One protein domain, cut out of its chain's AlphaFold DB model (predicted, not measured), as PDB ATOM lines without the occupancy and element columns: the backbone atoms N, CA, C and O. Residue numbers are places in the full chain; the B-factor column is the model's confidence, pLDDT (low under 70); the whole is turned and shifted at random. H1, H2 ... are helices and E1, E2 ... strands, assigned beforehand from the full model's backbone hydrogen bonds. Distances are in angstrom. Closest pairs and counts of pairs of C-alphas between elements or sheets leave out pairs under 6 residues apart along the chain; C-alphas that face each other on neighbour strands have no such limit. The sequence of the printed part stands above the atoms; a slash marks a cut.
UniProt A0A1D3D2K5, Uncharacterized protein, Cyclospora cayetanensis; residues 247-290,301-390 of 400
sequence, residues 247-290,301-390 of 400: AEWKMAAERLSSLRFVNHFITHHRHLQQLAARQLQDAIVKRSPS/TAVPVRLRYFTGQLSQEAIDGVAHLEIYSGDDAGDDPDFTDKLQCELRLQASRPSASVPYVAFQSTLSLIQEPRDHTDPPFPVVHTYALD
ATOM      1  N   ALA A 247       5.951  -0.327  57.293       64.88
ATOM      2  CA  ALA A 247       6.716   0.855  56.897       64.88
ATOM      3  C   ALA A 247       6.789   0.993  55.367       64.88
ATOM      4  O   ALA A 247       6.549   2.075  54.833       64.88
ATOM      5  N   GLU A 248       7.033  -0.114  54.662       68.06
ATOM      6  CA  GLU A 248       7.049  -0.160  53.197       68.06
ATOM      7  C   GLU A 248       5.667   0.153  52.602       68.06
ATOM      8  O   GLU A 248       5.568   0.949  51.670       68.06
ATOM      9  N   TRP A 249       4.587  -0.373  53.186       69.06
ATOM     10  CA  TRP A 249       3.209  -0.063  52.789       69.06
ATOM     11  C   TRP A 249       2.849   1.402  53.014       69.06
ATOM     12  O   TRP A 249       2.208   2.009  52.157       69.06
ATOM     13  N   LYS A 250       3.268   1.991  54.140       70.19
ATOM     14  CA  LYS A 250       3.061   3.416  54.413       70.19
ATOM     15  C   LYS A 250       3.766   4.274  53.357       70.19
ATOM     16  O   LYS A 250       3.126   5.127  52.750       70.19
ATOM     17  N   MET A 251       5.033   3.975  53.056       65.50
ATOM     18  CA  MET A 251       5.780   4.670  51.999       65.50
ATOM     19  C   MET A 251       5.167   4.461  50.607       65.50
ATOM     20  O   MET A 251       5.096   5.399  49.816       65.50
ATOM     21  N   ALA A 252       4.689   3.255  50.292       67.88
ATOM     22  CA  ALA A 252       4.024   2.969  49.023       67.88
ATOM     23  C   ALA A 252       2.701   3.740  48.882       67.88
ATOM     24  O   ALA A 252       2.433   4.314  47.825       67.88
ATOM     25  N   ALA A 253       1.898   3.810  49.947       69.69
ATOM     26  CA  ALA A 253       0.659   4.580  49.974       69.69
ATOM     27  C   ALA A 253       0.916   6.090  49.813       69.69
ATOM     28  O   ALA A 253       0.211   6.762  49.055       69.69
ATOM     29  N   GLU A 254       1.955   6.618  50.466       67.88
ATOM     30  CA  GLU A 254       2.383   8.013  50.314       67.88
ATOM     31  C   GLU A 254       2.809   8.313  48.870       67.88
ATOM     32  O   GLU A 254       2.276   9.249  48.267       67.88
ATOM     33  N   ARG A 255       3.657   7.464  48.270       69.88
ATOM     34  CA  ARG A 255       4.085   7.579  46.861       69.88
ATOM     35  C   ARG A 255       2.920   7.514  45.880       69.88
ATOM     36  O   ARG A 255       2.888   8.246  44.891       69.88
ATOM     37  N   LEU A 256       1.942   6.655  46.151       75.44
ATOM     38  CA  LEU A 256       0.751   6.525  45.320       75.44
ATOM     39  C   LEU A 256      -0.111   7.795  45.380       75.44
ATOM     40  O   LEU A 256      -0.656   8.215  44.360       75.44
ATOM     41  N   SER A 257      -0.189   8.456  46.541       70.69
ATOM     42  CA  SER A 257      -0.891   9.739  46.677       70.69
ATOM     43  C   SER A 257      -0.218  10.867  45.883       70.69
ATOM     44  O   SER A 257      -0.905  11.625  45.198       70.69
ATOM     45  N   SER A 258       1.116  10.944  45.900       73.56
ATOM     46  CA  SER A 258       1.871  11.927  45.116       73.56
ATOM     47  C   SER A 258       1.809  11.641  43.613       73.56
ATOM     48  O   SER A 258       1.629  12.566  42.829       73.56
ATOM     49  N   LEU A 259       1.861  10.371  43.194       78.38
ATOM     50  CA  LEU A 259       1.703  10.000  41.782       78.38
ATOM     51  C   LEU A 259       0.303  10.322  41.255       78.38
ATOM     52  O   LEU A 259       0.167  10.783  40.124       78.38
ATOM     53  N   ARG A 260      -0.740  10.138  42.076       81.00
ATOM     54  CA  ARG A 260      -2.098  10.585  41.731       81.00
ATOM     55  C   ARG A 260      -2.153  12.092  41.504       81.00
ATOM     56  O   ARG A 260      -2.790  12.514  40.545       81.00
ATOM     57  N   PHE A 261      -1.473  12.885  42.334       80.69
ATOM     58  CA  PHE A 261      -1.378  14.330  42.124       80.69
ATOM     59  C   PHE A 261      -0.644  14.674  40.824       80.69
ATOM     60  O   PHE A 261      -1.164  15.458  40.041       80.69
ATOM     61  N   VAL A 262       0.510  14.055  40.549       80.62
ATOM     62  CA  VAL A 262       1.261  14.281  39.300       80.62
ATOM     63  C   VAL A 262       0.409  13.930  38.079       80.62
ATOM     64  O   VAL A 262       0.315  14.722  37.145       80.62
ATOM     65  N   ASN A 263      -0.281  12.788  38.102       82.00
ATOM     66  CA  ASN A 263      -1.166  12.391  37.009       82.00
ATOM     67  C   ASN A 263      -2.355  13.356  36.849       82.00
ATOM     68  O   ASN A 263      -2.718  13.723  35.732       82.00
ATOM     69  N   HIS A 264      -2.939  13.811  37.962       82.25
ATOM     70  CA  HIS A 264      -3.998  14.818  37.949       82.25
ATOM     71  C   HIS A 264      -3.505  16.150  37.364       82.25
ATOM     72  O   HIS A 264      -4.172  16.722  36.508       82.25
ATOM     73  N   PHE A 265      -2.310  16.595  37.752       81.31
ATOM     74  CA  PHE A 265      -1.665  17.785  37.207       81.31
ATOM     75  C   PHE A 265      -1.476  17.664  35.690       81.31
ATOM     76  O   PHE A 265      -1.924  18.529  34.950       81.31
ATOM     77  N   ILE A 266      -0.908  16.565  35.190       80.88
ATOM     78  CA  ILE A 266      -0.679  16.367  33.747       80.88
ATOM     79  C   ILE A 266      -1.994  16.410  32.953       80.88
ATOM     80  O   ILE A 266      -2.077  17.031  31.892       80.88
ATOM     81  N   THR A 267      -3.041  15.778  33.478       77.88
ATOM     82  CA  THR A 267      -4.337  15.666  32.793       77.88
ATOM     83  C   THR A 267      -5.165  16.954  32.841       77.88
ATOM     84  O   THR A 267      -5.854  17.258  31.873       77.88
ATOM     85  N   HIS A 268      -5.083  17.734  33.922       78.88
ATOM     86  CA  HIS A 268      -5.971  18.884  34.159       78.88
ATOM     87  C   HIS A 268      -5.277  20.250  34.026       78.88
ATOM     88  O   HIS A 268      -5.930  21.293  34.090       78.88
ATOM     89  N   HIS A 269      -3.956  20.295  33.828       80.25
ATOM     90  CA  HIS A 269      -3.236  21.560  33.704       80.25
ATOM     91  C   HIS A 269      -3.430  22.194  32.319       80.25
ATOM     92  O   HIS A 269      -2.880  21.737  31.311       80.25
ATOM     93  N   ARG A 270      -4.173  23.306  32.263       77.06
ATOM     94  CA  ARG A 270      -4.622  23.931  31.007       77.06
ATOM     95  C   ARG A 270      -3.467  24.342  30.095       77.06
ATOM     96  O   ARG A 270      -3.513  24.077  28.897       77.06
ATOM     97  N   HIS A 271      -2.425  24.972  30.643       79.69
ATOM     98  CA  HIS A 271      -1.284  25.419  29.832       79.69
ATOM     99  C   HIS A 271      -0.466  24.243  29.296       79.69
ATOM    100  O   HIS A 271       0.087  24.338  28.207       79.69
ATOM    101  N   LEU A 272      -0.425  23.125  30.028       79.12
ATOM    102  CA  LEU A 272       0.301  21.937  29.585       79.12
ATOM    103  C   LEU A 272      -0.432  21.311  28.400       79.12
ATOM    104  O   LEU A 272       0.187  21.043  27.379       79.12
ATOM    105  N   GLN A 273      -1.756  21.183  28.497       80.31
ATOM    106  CA  GLN A 273      -2.606  20.683  27.416       80.31
ATOM    107  C   GLN A 273      -2.536  21.572  26.162       80.31
ATOM    108  O   GLN A 273      -2.408  21.074  25.048       80.31
ATOM    109  N   GLN A 274      -2.548  22.898  26.332       80.31
ATOM    110  CA  GLN A 274      -2.414  23.844  25.217       80.31
ATOM    111  C   GLN A 274      -1.033  23.790  24.553       80.31
ATOM    112  O   GLN A 274      -0.949  23.851  23.326       80.31
ATOM    113  N   LEU A 275       0.045  23.682  25.335       78.12
ATOM    114  CA  LEU A 275       1.401  23.545  24.799       78.12
ATOM    115  C   LEU A 275       1.584  22.201  24.096       78.12
ATOM    116  O   LEU A 275       2.105  22.179  22.986       78.12
ATOM    117  N   ALA A 276       1.101  21.109  24.690       75.75
ATOM    118  CA  ALA A 276       1.127  19.784  24.081       75.75
ATOM    119  C   ALA A 276       0.391  19.769  22.733       75.75
ATOM    120  O   ALA A 276       0.944  19.293  21.746       75.75
ATOM    121  N   ALA A 277      -0.803  20.367  22.663       75.81
ATOM    122  CA  ALA A 277      -1.569  20.481  21.422       75.81
ATOM    123  C   ALA A 277      -0.851  21.307  20.348       75.81
ATOM    124  O   ALA A 277      -0.772  20.874  19.202       75.81
ATOM    125  N   ARG A 278      -0.277  22.463  20.715       78.25
ATOM    126  CA  ARG A 278       0.491  23.301  19.778       78.25
ATOM    127  C   ARG A 278       1.719  22.574  19.238       78.25
ATOM    128  O   ARG A 278       1.927  22.558  18.034       78.25
ATOM    129  N   GLN A 279       2.500  21.939  20.111       76.38
ATOM    130  CA  GLN A 279       3.723  21.238  19.709       76.38
ATOM    131  C   GLN A 279       3.430  20.001  18.858       76.38
ATOM    132  O   GLN A 279       4.154  19.730  17.902       76.38
ATOM    133  N   LEU A 280       2.349  19.279  19.160       73.00
ATOM    134  CA  LEU A 280       1.889  18.177  18.324       73.00
ATOM    135  C   LEU A 280       1.467  18.681  16.936       73.00
ATOM    136  O   LEU A 280       1.874  18.107  15.930       73.00
ATOM    137  N   GLN A 281       0.718  19.784  16.867       71.69
ATOM    138  CA  GLN A 281       0.286  20.378  15.602       71.69
ATOM    139  C   GLN A 281       1.470  20.895  14.769       71.69
ATOM    140  O   GLN A 281       1.545  20.598  13.579       71.69
ATOM    141  N   ASP A 282       2.434  21.581  15.388       71.00
ATOM    142  CA  ASP A 282       3.667  22.027  14.728       71.00
ATOM    143  C   ASP A 282       4.488  20.838  14.200       71.00
ATOM    144  O   ASP A 282       5.022  20.883  13.089       71.00
ATOM    145  N   ALA A 283       4.567  19.746  14.970       68.81
ATOM    146  CA  ALA A 283       5.248  18.524  14.552       68.81
ATOM    147  C   ALA A 283       4.548  17.842  13.364       68.81
ATOM    148  O   ALA A 283       5.234  17.358  12.461       68.81
ATOM    149  N   ILE A 284       3.212  17.830  13.331       68.62
ATOM    150  CA  ILE A 284       2.419  17.293  12.212       68.62
ATOM    151  C   ILE A 284       2.609  18.152  10.953       68.62
ATOM    152  O   ILE A 284       2.889  17.615   9.881       68.62
ATOM    153  N   VAL A 285       2.528  19.484  11.073       69.62
ATOM    154  CA  VAL A 285       2.679  20.419   9.942       69.62
ATOM    155  C   VAL A 285       4.073  20.326   9.318       69.62
ATOM    156  O   VAL A 285       4.189  20.260   8.096       69.62
ATOM    157  N   LYS A 286       5.136  20.251  10.133       68.19
ATOM    158  CA  LYS A 286       6.507  20.055   9.630       68.19
ATOM    159  C   LYS A 286       6.687  18.727   8.887       68.19
ATOM    160  O   LYS A 286       7.471  18.667   7.946       68.19
ATOM    161  N   ARG A 287       5.980  17.669   9.297       61.84
ATOM    162  CA  ARG A 287       6.078  16.324   8.701       61.84
ATOM    163  C   ARG A 287       5.257  16.148   7.425       61.84
ATOM    164  O   ARG A 287       5.536  15.245   6.646       61.84
ATOM    165  N   SER A 288       4.219  16.951   7.206       59.28
ATOM    166  CA  SER A 288       3.327  16.801   6.049       59.28
ATOM    167  C   SER A 288       2.900  18.161   5.495       59.28
ATOM    168  O   SER A 288       1.736  18.541   5.631       59.28
ATOM    169  N   PRO A 289       3.804  18.889   4.813       56.56
ATOM    170  CA  PRO A 289       3.502  20.214   4.267       56.56
ATOM    171  C   PRO A 289       2.381  20.211   3.207       56.56
ATOM    172  O   PRO A 289       1.832  21.264   2.899       56.56
ATOM    173  N   SER A 290       2.019  19.044   2.656       46.78
ATOM    174  CA  SER A 290       0.971  18.866   1.640       46.78
ATOM    175  C   SER A 290      -0.397  18.442   2.189       46.78
ATOM    176  O   SER A 290      -1.372  18.429   1.436       46.78
ATOM    177  N   THR A 301     -10.433  17.609  21.277       53.53
ATOM    178  CA  THR A 301     -10.149  16.364  21.976       53.53
ATOM    179  C   THR A 301      -8.828  16.588  22.700       53.53
ATOM    180  O   THR A 301      -7.827  16.937  22.075       53.53
ATOM    181  N   ALA A 302      -8.850  16.524  24.033       59.78
ATOM    182  CA  ALA A 302      -7.658  16.749  24.840       59.78
ATOM    183  C   ALA A 302      -6.552  15.799  24.366       59.78
ATOM    184  O   ALA A 302      -6.792  14.598  24.221       59.78
ATOM    185  N   VAL A 303      -5.365  16.340  24.093       68.50
ATOM    186  CA  VAL A 303      -4.252  15.531  23.600       68.50
ATOM    187  C   VAL A 303      -3.844  14.553  24.704       68.50
ATOM    188  O   VAL A 303      -3.574  14.988  25.829       68.50
ATOM    189  N   PRO A 304      -3.800  13.237  24.433       73.19
ATOM    190  CA  PRO A 304      -3.429  12.259  25.443       73.19
ATOM    191  C   PRO A 304      -1.946  12.411  25.806       73.19
ATOM    192  O   PRO A 304      -1.049  12.023  25.058       73.19
ATOM    193  N   VAL A 305      -1.693  12.984  26.988       77.69
ATOM    194  CA  VAL A 305      -0.364  13.052  27.610       77.69
ATOM    195  C   VAL A 305      -0.260  11.949  28.655       77.69
ATOM    196  O   VAL A 305      -1.024  11.927  29.624       77.69
ATOM    197  N   ARG A 306       0.691  11.030  28.478       81.69
ATOM    198  CA  ARG A 306       0.902   9.886  29.370       81.69
ATOM    199  C   ARG A 306       2.179  10.057  30.181       81.69
ATOM    200  O   ARG A 306       3.236  10.351  29.633       81.69
ATOM    201  N   LEU A 307       2.096   9.806  31.485       81.38
ATOM    202  CA  LEU A 307       3.266   9.667  32.350       81.38
ATOM    203  C   LEU A 307       3.924   8.298  32.117       81.38
ATOM    204  O   LEU A 307       3.267   7.273  32.312       81.38
ATOM    205  N   ARG A 308       5.209   8.271  31.747       80.00
ATOM    206  CA  ARG A 308       6.002   7.033  31.664       80.00
ATOM    207  C   ARG A 308       6.548   6.631  33.025       80.00
ATOM    208  O   ARG A 308       6.267   5.545  33.521       80.00
ATOM    209  N   TYR A 309       7.329   7.516  33.624       79.25
ATOM    210  CA  TYR A 309       7.907   7.325  34.945       79.25
ATOM    211  C   TYR A 309       8.238   8.682  35.569       79.25
ATOM    212  O   TYR A 309       8.317   9.703  34.884       79.25
ATOM    213  N   PHE A 310       8.402   8.690  36.889       79.12
ATOM    214  CA  PHE A 310       8.792   9.864  37.658       79.12
ATOM    215  C   PHE A 310      10.110   9.574  38.368       79.12
ATOM    216  O   PHE A 310      10.240   8.538  39.023       79.12
ATOM    217  N   THR A 311      11.065  10.489  38.260       79.56
ATOM    218  CA  THR A 311      12.346  10.437  38.969       79.56
ATOM    219  C   THR A 311      12.407  11.573  39.985       79.56
ATOM    220  O   THR A 311      12.041  12.701  39.683       79.56
ATOM    221  N   GLY A 312      12.839  11.287  41.215       78.94
ATOM    222  CA  GLY A 312      12.976  12.296  42.271       78.94
ATOM    223  C   GLY A 312      12.248  11.946  43.567       78.94
ATOM    224  O   GLY A 312      11.845  10.803  43.802       78.94
ATOM    225  N   GLN A 313      12.109  12.942  44.437       81.25
ATOM    226  CA  GLN A 313      11.507  12.806  45.753       81.25
ATOM    227  C   GLN A 313       9.979  12.850  45.656       81.25
ATOM    228  O   GLN A 313       9.378  13.873  45.337       81.25
ATOM    229  N   LEU A 314       9.352  11.721  45.987       77.94
ATOM    230  CA  LEU A 314       7.909  11.583  46.180       77.94
ATOM    231  C   LEU A 314       7.653  11.288  47.654       77.94
ATOM    232  O   LEU A 314       7.787  10.145  48.096       77.94
ATOM    233  N   SER A 315       7.333  12.327  48.419       75.06
ATOM    234  CA  SER A 315       7.028  12.221  49.844       75.06
ATOM    235  C   SER A 315       5.636  12.752  50.142       75.06
ATOM    236  O   SER A 315       5.005  13.380  49.293       75.06
ATOM    237  N   GLN A 316       5.153  12.511  51.360       71.81
ATOM    238  CA  GLN A 316       3.872  13.045  51.797       71.81
ATOM    239  C   GLN A 316       3.868  14.577  51.884       71.81
ATOM    240  O   GLN A 316       2.798  15.155  51.810       71.81
ATOM    241  N   GLU A 317       5.007  15.241  52.043       78.62
ATOM    242  CA  GLU A 317       5.067  16.688  52.310       78.62
ATOM    243  C   GLU A 317       5.557  17.477  51.095       78.62
ATOM    244  O   GLU A 317       5.155  18.620  50.881       78.62
ATOM    245  N   ALA A 318       6.378  16.850  50.254       80.50
ATOM    246  CA  ALA A 318       6.980  17.471  49.087       80.50
ATOM    247  C   ALA A 318       7.092  16.504  47.903       80.50
ATOM    248  O   ALA A 318       7.389  15.312  48.061       80.50
ATOM    249  N   ILE A 319       6.890  17.062  46.715       82.06
ATOM    250  CA  ILE A 319       7.181  16.462  45.420       82.06
ATOM    251  C   ILE A 319       8.267  17.326  44.789       82.06
ATOM    252  O   ILE A 319       8.040  18.510  44.555       82.06
ATOM    253  N   ASP A 320       9.425  16.738  44.524       84.75
ATOM    254  CA  ASP A 320      10.524  17.401  43.823       84.75
ATOM    255  C   ASP A 320      11.179  16.402  42.876       84.75
ATOM    256  O   ASP A 320      11.797  15.425  43.305       84.75
ATOM    257  N   GLY A 321      10.981  16.595  41.578       85.00
ATOM    258  CA  GLY A 321      11.497  15.664  40.589       85.00
ATOM    259  C   GLY A 321      11.054  15.960  39.169       85.00
ATOM    260  O   GLY A 321      10.489  17.016  38.868       85.00
ATOM    261  N   VAL A 322      11.335  15.005  38.290       82.38
ATOM    262  CA  VAL A 322      11.089  15.076  36.855       82.38
ATOM    263  C   VAL A 322      10.130  13.960  36.450       82.38
ATOM    264  O   VAL A 322      10.379  12.770  36.646       82.38
ATOM    265  N   ALA A 323       8.996  14.358  35.887       82.31
ATOM    266  CA  ALA A 323       8.037  13.483  35.241       82.31
ATOM    267  C   ALA A 323       8.397  13.353  33.757       82.31
ATOM    268  O   ALA A 323       8.365  14.341  33.027       82.31
ATOM    269  N   HIS A 324       8.689  12.140  33.300       82.44
ATOM    270  CA  HIS A 324       8.916  11.866  31.883       82.44
ATOM    271  C   HIS A 324       7.573  11.546  31.224       82.44
ATOM    272  O   HIS A 324       6.863  10.622  31.636       82.44
ATOM    273  N   LEU A 325       7.206  12.347  30.231       83.38
ATOM    274  CA  LEU A 325       5.908  12.349  29.572       83.38
ATOM    275  C   LEU A 325       6.049  11.962  28.103       83.38
ATOM    276  O   LEU A 325       7.028  12.303  27.440       83.38
ATOM    277  N   GLU A 326       5.012  11.316  27.588       83.44
ATOM    278  CA  GLU A 326       4.828  11.067  26.164       83.44
ATOM    279  C   GLU A 326       3.524  11.691  25.690       83.44
ATOM    280  O   GLU A 326       2.480  11.531  26.327       83.44
ATOM    281  N   ILE A 327       3.589  12.385  24.559       79.69
ATOM    282  CA  ILE A 327       2.429  12.964  23.884       79.69
ATOM    283  C   ILE A 327       2.135  12.109  22.654       79.69
ATOM    284  O   ILE A 327       3.031  11.921  21.830       79.69
ATOM    285  N   TYR A 328       0.897  11.621  22.541       73.88
ATOM    286  CA  TYR A 328       0.455  10.776  21.432       73.88
ATOM    287  C   TYR A 328      -0.440  11.553  20.457       73.88
ATOM    288  O   TYR A 328      -1.329  12.304  20.867       73.88
ATOM    289  N   SER A 329      -0.212  11.329  19.162       63.38
ATOM    290  CA  SER A 329      -1.167  11.613  18.087       63.38
ATOM    291  C   SER A 329      -2.275  10.557  18.148       63.38
ATOM    292  O   SER A 329      -1.975   9.372  18.114       63.38
ATOM    293  N   GLY A 330      -3.537  10.950  18.314       55.50
ATOM    294  CA  GLY A 330      -4.659  10.035  18.583       55.50
ATOM    295  C   GLY A 330      -5.087   9.096  17.442       55.50
ATOM    296  O   GLY A 330      -6.183   8.550  17.531       55.50
ATOM    297  N   ASP A 331      -4.265   8.896  16.410       51.59
ATOM    298  CA  ASP A 331      -4.558   8.044  15.252       51.59
ATOM    299  C   ASP A 331      -3.796   6.705  15.346       51.59
ATOM    300  O   ASP A 331      -2.899   6.413  14.556       51.59
ATOM    301  N   ASP A 332      -4.157   5.867  16.323       46.72
ATOM    302  CA  ASP A 332      -3.738   4.457  16.372       46.72
ATOM    303  C   ASP A 332      -4.587   3.640  15.379       46.72
ATOM    304  O   ASP A 332      -5.604   3.034  15.727       46.72
ATOM    305  N   ALA A 333      -4.178   3.641  14.110       38.66
ATOM    306  CA  ALA A 333      -4.679   2.721  13.093       38.66
ATOM    307  C   ALA A 333      -3.535   2.278  12.163       38.66
ATOM    308  O   ALA A 333      -3.452   2.710  11.016       38.66
ATOM    309  N   GLY A 334      -2.638   1.414  12.650       37.94
ATOM    310  CA  GLY A 334      -1.645   0.751  11.798       37.94
ATOM    311  C   GLY A 334      -0.539   0.027  12.565       37.94
ATOM    312  O   GLY A 334       0.175   0.647  13.343       37.94
ATOM    313  N   ASP A 335      -0.411  -1.276  12.313       38.72
ATOM    314  CA  ASP A 335       0.569  -2.237  12.851       38.72
ATOM    315  C   ASP A 335       2.021  -1.930  12.415       38.72
ATOM    316  O   ASP A 335       2.626  -2.694  11.665       38.72
ATOM    317  N   ASP A 336       2.615  -0.824  12.875       39.19
ATOM    318  CA  ASP A 336       4.064  -0.619  12.732       39.19
ATOM    319  C   ASP A 336       4.681  -0.021  14.015       39.19
ATOM    320  O   ASP A 336       4.455   1.152  14.341       39.19
ATOM    321  N   PRO A 337       5.411  -0.819  14.821       44.34
ATOM    322  CA  PRO A 337       5.891  -0.401  16.134       44.34
ATOM    323  C   PRO A 337       7.108   0.526  16.079       44.34
ATOM    324  O   PRO A 337       7.447   1.107  17.114       44.34
ATOM    325  N   ASP A 338       7.758   0.682  14.923       42.72
ATOM    326  CA  ASP A 338       9.127   1.190  14.934       42.72
ATOM    327  C   ASP A 338       9.247   2.709  15.101       42.72
ATOM    328  O   ASP A 338      10.137   3.129  15.828       42.72
ATOM    329  N   PHE A 339       8.343   3.561  14.598       49.94
ATOM    330  CA  PHE A 339       8.453   5.017  14.842       49.94
ATOM    331  C   PHE A 339       7.097   5.742  14.824       49.94
ATOM    332  O   PHE A 339       6.836   6.620  14.005       49.94
ATOM    333  N   THR A 340       6.219   5.401  15.768       47.31
ATOM    334  CA  THR A 340       4.924   6.073  15.971       47.31
ATOM    335  C   THR A 340       5.083   7.384  16.748       47.31
ATOM    336  O   THR A 340       5.499   7.365  17.900       47.31
ATOM    337  N   ASP A 341       4.777   8.517  16.103       56.00
ATOM    338  CA  ASP A 341       4.260   9.810  16.608       56.00
ATOM    339  C   ASP A 341       4.302  10.124  18.120       56.00
ATOM    340  O   ASP A 341       3.314  10.570  18.707       56.00
ATOM    341  N   LYS A 342       5.460   9.950  18.762       65.56
ATOM    342  CA  LYS A 342       5.657  10.231  20.190       65.56
ATOM    343  C   LYS A 342       6.592  11.418  20.362       65.56
ATOM    344  O   LYS A 342       7.745  11.381  19.936       65.56
ATOM    345  N   LEU A 343       6.100  12.481  20.997       70.38
ATOM    346  CA  LEU A 343       6.957  13.562  21.492       70.38
ATOM    347  C   LEU A 343       7.333  13.263  22.943       70.38
ATOM    348  O   LEU A 343       6.451  13.105  23.793       70.38
ATOM    349  N   GLN A 344       8.635  13.198  23.221       77.50
ATOM    350  CA  GLN A 344       9.156  13.021  24.574       77.50
ATOM    351  C   GLN A 344       9.283  14.380  25.268       77.50
ATOM    352  O   GLN A 344       9.860  15.327  24.728       77.50
ATOM    353  N   CYS A 345       8.729  14.482  26.474       80.44
ATOM    354  CA  CYS A 345       8.796  15.694  27.284       80.44
ATOM    355  C   CYS A 345       9.217  15.370  28.715       80.44
ATOM    356  O   CYS A 345       8.867  14.331  29.265       80.44
ATOM    357  N   GLU A 346       9.886  16.314  29.356       83.88
ATOM    358  CA  GLU A 346      10.231  16.267  30.770       83.88
ATOM    359  C   GLU A 346       9.522  17.400  31.500       83.88
ATOM    360  O   GLU A 346       9.734  18.576  31.221       83.88
ATOM    361  N   LEU A 347       8.661  17.061  32.450       82.19
ATOM    362  CA  LEU A 347       8.016  18.019  33.334       82.19
ATOM    363  C   LEU A 347       8.729  17.991  34.681       82.19
ATOM    364  O   LEU A 347       8.534  17.076  35.479       82.19
ATOM    365  N   ARG A 348       9.519  19.021  34.966       84.12
ATOM    366  CA  ARG A 348      10.047  19.233  36.312       84.12
ATOM    367  C   ARG A 348       8.963  19.866  37.169       84.12
ATOM    368  O   ARG A 348       8.396  20.893  36.791       84.12
ATOM    369  N   LEU A 349       8.680  19.246  38.308       82.75
ATOM    370  CA  LEU A 349       7.609  19.656  39.200       82.75
ATOM    371  C   LEU A 349       8.129  19.756  40.630       82.75
ATOM    372  O   LEU A 349       8.643  18.784  41.182       82.75
ATOM    373  N   GLN A 350       7.942  20.935  41.216       83.56
ATOM    374  CA  GLN A 350       8.186  21.201  42.621       83.56
ATOM    375  C   GLN A 350       6.872  21.625  43.278       83.56
ATOM    376  O   GLN A 350       6.308  22.683  42.979       83.56
ATOM    377  N   ALA A 351       6.367  20.777  44.167       80.94
ATOM    378  CA  ALA A 351       5.138  21.001  44.911       80.94
ATOM    379  C   ALA A 351       5.339  20.647  46.382       80.94
ATOM    380  O   ALA A 351       6.096  19.741  46.720       80.94
ATOM    381  N   SER A 352       4.629  21.333  47.267       81.31
ATOM    382  CA  SER A 352       4.610  20.996  48.688       81.31
ATOM    383  C   SER A 352       3.192  21.053  49.231       81.31
ATOM    384  O   SER A 352       2.309  21.710  48.668       81.31
ATOM    385  N   ARG A 353       2.956  20.307  50.307       77.31
ATOM    386  CA  ARG A 353       1.751  20.441  51.112       77.31
ATOM    387  C   ARG A 353       2.110  20.471  52.594       77.31
ATOM    388  O   ARG A 353       2.914  19.656  53.038       77.31
ATOM    389  N   PRO A 354       1.487  21.368  53.371       71.19
ATOM    390  CA  PRO A 354       1.768  21.505  54.797       71.19
ATOM    391  C   PRO A 354       1.203  20.349  55.636       71.19
ATOM    392  O   PRO A 354       1.662  20.120  56.750       71.19
ATOM    393  N   SER A 355       0.200  19.617  55.137       67.06
ATOM    394  CA  SER A 355      -0.352  18.439  55.811       67.06
ATOM    395  C   SER A 355      -1.038  17.488  54.826       67.06
ATOM    396  O   SER A 355      -1.444  17.876  53.731       67.06
ATOM    397  N   ALA A 356      -1.231  16.231  55.236       64.38
ATOM    398  CA  ALA A 356      -1.887  15.197  54.431       64.38
ATOM    399  C   ALA A 356      -3.346  15.512  54.048       64.38
ATOM    400  O   ALA A 356      -3.852  14.954  53.074       64.38
ATOM    401  N   SER A 357      -4.012  16.372  54.825       66.88
ATOM    402  CA  SER A 357      -5.397  16.805  54.620       66.88
ATOM    403  C   SER A 357      -5.534  17.984  53.653       66.88
ATOM    404  O   SER A 357      -6.651  18.318  53.269       66.88
ATOM    405  N   VAL A 358      -4.422  18.605  53.251       71.12
ATOM    406  CA  VAL A 358      -4.390  19.759  52.346       71.12
ATOM    407  C   VAL A 358      -3.891  19.301  50.966       71.12
ATOM    408  O   VAL A 358      -2.989  18.459  50.890       71.12
ATOM    409  N   PRO A 359      -4.472  19.791  49.852       69.38
ATOM    410  CA  PRO A 359      -3.977  19.469  48.516       69.38
ATOM    411  C   PRO A 359      -2.548  19.991  48.303       69.38
ATOM    412  O   PRO A 359      -2.137  20.981  48.908       69.38
ATOM    413  N   TYR A 360      -1.791  19.336  47.421       69.94
ATOM    414  CA  TYR A 360      -0.493  19.853  46.987       69.94
ATOM    415  C   TYR A 360      -0.661  21.175  46.250       69.94
ATOM    416  O   TYR A 360      -1.523  21.314  45.381       69.94
ATOM    417  N   VAL A 361       0.206  22.123  46.582       73.31
ATOM    418  CA  VAL A 361       0.348  23.379  45.858       73.31
ATOM    419  C   VAL A 361       1.631  23.274  45.046       73.31
ATOM    420  O   VAL A 361       2.705  23.036  45.599       73.31
ATOM    421  N   ALA A 362       1.521  23.386  43.723       72.25
ATOM    422  CA  ALA A 362       2.688  23.482  42.855       72.25
ATOM    423  C   ALA A 362       3.285  24.889  42.984       72.25
ATOM    424  O   ALA A 362       2.558  25.877  42.917       72.25
ATOM    425  N   PHE A 363       4.597  24.979  43.174       69.56
ATOM    426  CA  PHE A 363       5.318  26.254  43.264       69.56
ATOM    427  C   PHE A 363       6.083  26.538  41.984       69.56
ATOM    428  O   PHE A 363       6.148  27.679  41.537       69.56
ATOM    429  N   GLN A 364       6.655  25.488  41.394       76.56
ATOM    430  CA  GLN A 364       7.401  25.569  40.153       76.56
ATOM    431  C   GLN A 364       7.064  24.370  39.282       76.56
ATOM    432  O   GLN A 364       7.081  23.220  39.723       76.56
ATOM    433  N   SER A 365       6.770  24.659  38.025       79.19
ATOM    434  CA  SER A 365       6.523  23.657  37.004       79.19
ATOM    435  C   SER A 365       7.165  24.129  35.713       79.19
ATOM    436  O   SER A 365       6.813  25.192  35.203       79.19
ATOM    437  N   THR A 366       8.120  23.366  35.192       79.88
ATOM    438  CA  THR A 366       8.792  23.673  33.923       79.88
ATOM    439  C   THR A 366       8.728  22.464  33.009       79.88
ATOM    440  O   THR A 366       9.129  21.372  33.404       79.88
ATOM    441  N   LEU A 367       8.229  22.665  31.794       80.31
ATOM    442  CA  LEU A 367       8.143  21.641  30.763       80.31
ATOM    443  C   LEU A 367       9.308  21.811  29.786       80.31
ATOM    444  O   LEU A 367       9.412  22.851  29.144       80.31
ATOM    445  N   SER A 368      10.146  20.796  29.656       79.88
ATOM    446  CA  SER A 368      11.209  20.698  28.662       79.88
ATOM    447  C   SER A 368      10.784  19.725  27.569       79.88
ATOM    448  O   SER A 368      10.561  18.546  27.827       79.88
ATOM    449  N   LEU A 369      10.644  20.215  26.343       76.94
ATOM    450  CA  LEU A 369      10.420  19.379  25.168       76.94
ATOM    451  C   LEU A 369      11.778  18.956  24.612       76.94
ATOM    452  O   LEU A 369      12.579  19.832  24.289       76.94
ATOM    453  N   ILE A 370      12.014  17.651  24.484       73.44
ATOM    454  CA  ILE A 370      13.246  17.111  23.904       73.44
ATOM    455  C   ILE A 370      12.943  16.714  22.459       73.44
ATOM    456  O   ILE A 370      12.142  15.813  22.206       73.44
ATOM    457  N   GLN A 371      13.563  17.405  21.503       67.38
ATOM    458  CA  GLN A 371      13.499  17.052  20.085       67.38
ATOM    459  C   GLN A 371      14.791  16.340  19.692       67.38
ATOM    460  O   GLN A 371      15.848  16.963  19.628       67.38
ATOM    461  N   GLU A 372      14.702  15.032  19.449       63.06
ATOM    462  CA  GLU A 372      15.806  14.258  18.880       63.06
ATOM    463  C   GLU A 372      16.047  14.671  17.415       63.06
ATOM    464  O   GLU A 372      15.072  14.898  16.688       63.06
ATOM    465  N   PRO A 373      17.315  14.786  16.982       57.84
ATOM    466  CA  PRO A 373      17.653  15.119  15.601       57.84
ATOM    467  C   PRO A 373      17.241  13.981  14.665       57.84
ATOM    468  O   PRO A 373      17.490  12.811  14.958       57.84
ATOM    469  N   ARG A 374      16.574  14.318  13.558       56.00
ATOM    470  CA  ARG A 374      15.935  13.352  12.653       56.00
ATOM    471  C   ARG A 374      16.691  13.174  11.345       56.00
ATOM    472  O   ARG A 374      16.718  12.062  10.834       56.00
ATOM    473  N   ASP A 375      17.329  14.233  10.850       56.59
ATOM    474  CA  ASP A 375      18.036  14.230   9.566       56.59
ATOM    475  C   ASP A 375      19.500  14.676   9.692       56.59
ATOM    476  O   ASP A 375      19.897  15.342  10.645       56.59
ATOM    477  N   HIS A 376      20.314  14.391   8.669       52.03
ATOM    478  CA  HIS A 376      21.702  14.876   8.569       52.03
ATOM    479  C   HIS A 376      21.834  16.413   8.528       52.03
ATOM    480  O   HIS A 376      22.943  16.937   8.625       52.03
ATOM    481  N   THR A 377      20.719  17.129   8.356       57.28
ATOM    482  CA  THR A 377      20.628  18.595   8.405       57.28
ATOM    483  C   THR A 377      20.242  19.141   9.780       57.28
ATOM    484  O   THR A 377      20.330  20.352   9.984       57.28
ATOM    485  N   ASP A 378      19.816  18.283  10.710       56.69
ATOM    486  CA  ASP A 378      19.519  18.683  12.081       56.69
ATOM    487  C   ASP A 378      20.815  18.837  12.896       56.69
ATOM    488  O   ASP A 378      21.832  18.199  12.603       56.69
ATOM    489  N   PRO A 379      20.820  19.701  13.928       60.59
ATOM    490  CA  PRO A 379      21.962  19.817  14.824       60.59
ATOM    491  C   PRO A 379      22.300  18.450  15.448       60.59
ATOM    492  O   PRO A 379      21.396  17.693  15.792       60.59
ATOM    493  N   PRO A 380      23.586  18.130  15.680       58.81
ATOM    494  CA  PRO A 380      24.017  16.809  16.159       58.81
ATOM    495  C   PRO A 380      23.572  16.475  17.596       58.81
ATOM    496  O   PRO A 380      23.875  15.397  18.099       58.81
ATOM    497  N   PHE A 381      22.877  17.396  18.267       59.72
ATOM    498  CA  PHE A 381      22.422  17.270  19.646       59.72
ATOM    499  C   PHE A 381      20.924  17.581  19.745       59.72
ATOM    500  O   PHE A 381      20.436  18.447  19.012       59.72
ATOM    501  N   PRO A 382      20.196  16.922  20.667       63.31
ATOM    502  CA  PRO A 382      18.776  17.168  20.867       63.31
ATOM    503  C   PRO A 382      18.514  18.618  21.280       63.31
ATOM    504  O   PRO A 382      19.178  19.166  22.164       63.31
ATOM    505  N   VAL A 383      17.521  19.240  20.645       65.56
ATOM    506  CA  VAL A 383      17.109  20.609  20.964       65.56
ATOM    507  C   VAL A 383      16.102  20.558  22.105       65.56
ATOM    508  O   VAL A 383      15.070  19.892  22.006       65.56
ATOM    509  N   VAL A 384      16.405  21.270  23.192       72.38
ATOM    510  CA  VAL A 384      15.541  21.348  24.373       72.38
ATOM    511  C   VAL A 384      14.846  22.704  24.417       72.38
ATOM    512  O   VAL A 384      15.496  23.743  24.520       72.38
ATOM    513  N   HIS A 385      13.515  22.697  24.369       74.56
ATOM    514  CA  HIS A 385      12.704  23.900  24.564       74.56
ATOM    515  C   HIS A 385      12.045  23.878  25.939       74.56
ATOM    516  O   HIS A 385      11.240  22.991  26.218       74.56
ATOM    517  N   THR A 386      12.356  24.860  26.785       77.56
ATOM    518  CA  THR A 386      11.831  24.941  28.154       77.56
ATOM    519  C   THR A 386      10.734  25.996  28.275       77.56
ATOM    520  O   THR A 386      10.916  27.151  27.896       77.56
ATOM    521  N   TYR A 387       9.608  25.605  28.864       77.19
ATOM    522  CA  TYR A 387       8.437  26.443  29.101       77.19
ATOM    523  C   TYR A 387       8.111  26.482  30.593       77.19
ATOM    524  O   TYR A 387       7.946  25.439  31.228       77.19
ATOM    525  N   ALA A 388       7.972  27.680  31.159       79.31
ATOM    526  CA  ALA A 388       7.448  27.847  32.510       79.31
ATOM    527  C   ALA A 388       5.919  27.690  32.498       79.31
ATOM    528  O   ALA A 388       5.217  28.363  31.742       79.31
ATOM    529  N   LEU A 389       5.403  26.790  33.331       76.88
ATOM    530  CA  LEU A 389       3.973  26.570  33.520       76.88
ATOM    531  C   LEU A 389       3.492  27.378  34.728       76.88
ATOM    532  O   LEU A 389       4.141  27.378  35.773       76.88
ATOM    533  N   ASP A 390       2.349  28.051  34.578       74.25
ATOM    534  CA  ASP A 390       1.738  28.822  35.663       74.25
ATOM    535  C   ASP A 390       1.164  27.867  36.724       74.25
ATOM    536  O   ASP A 390       0.228  27.127  36.414       74.25
TER     537      ASP A 390
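What this domain is: This is residues 247 to 290 and 301 to 390 of the 400 residues of an uncharacterized protein of Cyclospora cayetanensis (UniProt A0A1D3D2K5). A twisted sheet of five long strands, E1 to E5, has two helices over one face, and its other face has no named helix; the sheet curls round H1, and H2 follows H1 over the same face after a corner. The loop residues 333 to 339 and the far end of H2 with its tail, residues 285 to 290, stick out. The printed part has 134 residues, with two named helices and then five named strands, H1 H2 E1 E2 E3 E4 E5; the sheet's order is E1 - E2 - E3 - E4 - E5, all antiparallel. The class is mixed, helices and strands. The whole is elongated, spanning 54 by 31 by 28 A, and only just compact, close to loose, with a radius of gyration of the C-alphas of 17.0 A.

Where its parts are: H1, residues 247 to 268, begins at C-alpha 247 (6.716, 0.855, 56.897) and is 31.7 A long. H2, residues 270 to 287, is 25.9 A long. E1 is residues 305 to 314, beginning at C-alpha 305 (-0.364, 13.052, 27.610). E2, residues 318 to 328, is 29.2 A long; E3, residues 342 to 352, 30.5 A; E4, residues 361 to 371, 29.6 A. E5, residues 383 to 389, ends at C-alpha 389 (3.973, 26.570, 33.520). E1 bends by 78 degrees at residue 311, E2 by 61 degrees at residue 321 and E4 by 53 degrees at residue 364.

How they stand to each other: The strands form a meander, each the antiparallel neighbour of the one before, and each two in succession are a hairpin. N 308 and O 324 of E1 and E2 are 2.9 A apart, within hydrogen-bond range, as are N 323 and O 347 of E2 and E3, 2.8 A, N 348 and O 366 of E3 and E4, 2.8 A, and N 369 and O 385 of E4 and E5, 2.8 A. E1 and E5 are the edge strands. H1 and H2 are on the same face of the sheet. The closest C-alphas of H1 and E1 are those of Arg 255 and Leu 314, 5.6 A; those of H2 and E5 are His 271 and Leu 389, 6.5 A. H1 and H2 only just touch, with 3 pairs of C-alphas within 8 A, and only at the corner by their link, with residues 266 to 267 of H1 and 272 to 273 of H2 alone; the closest C-alphas are those of Ile 266 and Leu 272, 7.0 A. Their lines stand at a steep tilt of 64 degrees, the same way. In H1 and H2 every O i to N i+4 pair is within hydrogen-bond range.

The domain as a whole: The two C-alphas farthest apart are those of Ala 247 and Ser 290, 58.4 A. Residues 291 to 300 are not printed, and C-alphas 290 and 301 are 23.3 A apart across the cut. The links E2 to E3 and E4 to E5 are long. The mean pLDDT of the printed part is 70.9; 52 residues are under 70, among them residues 329 to 342 and 371 to 383.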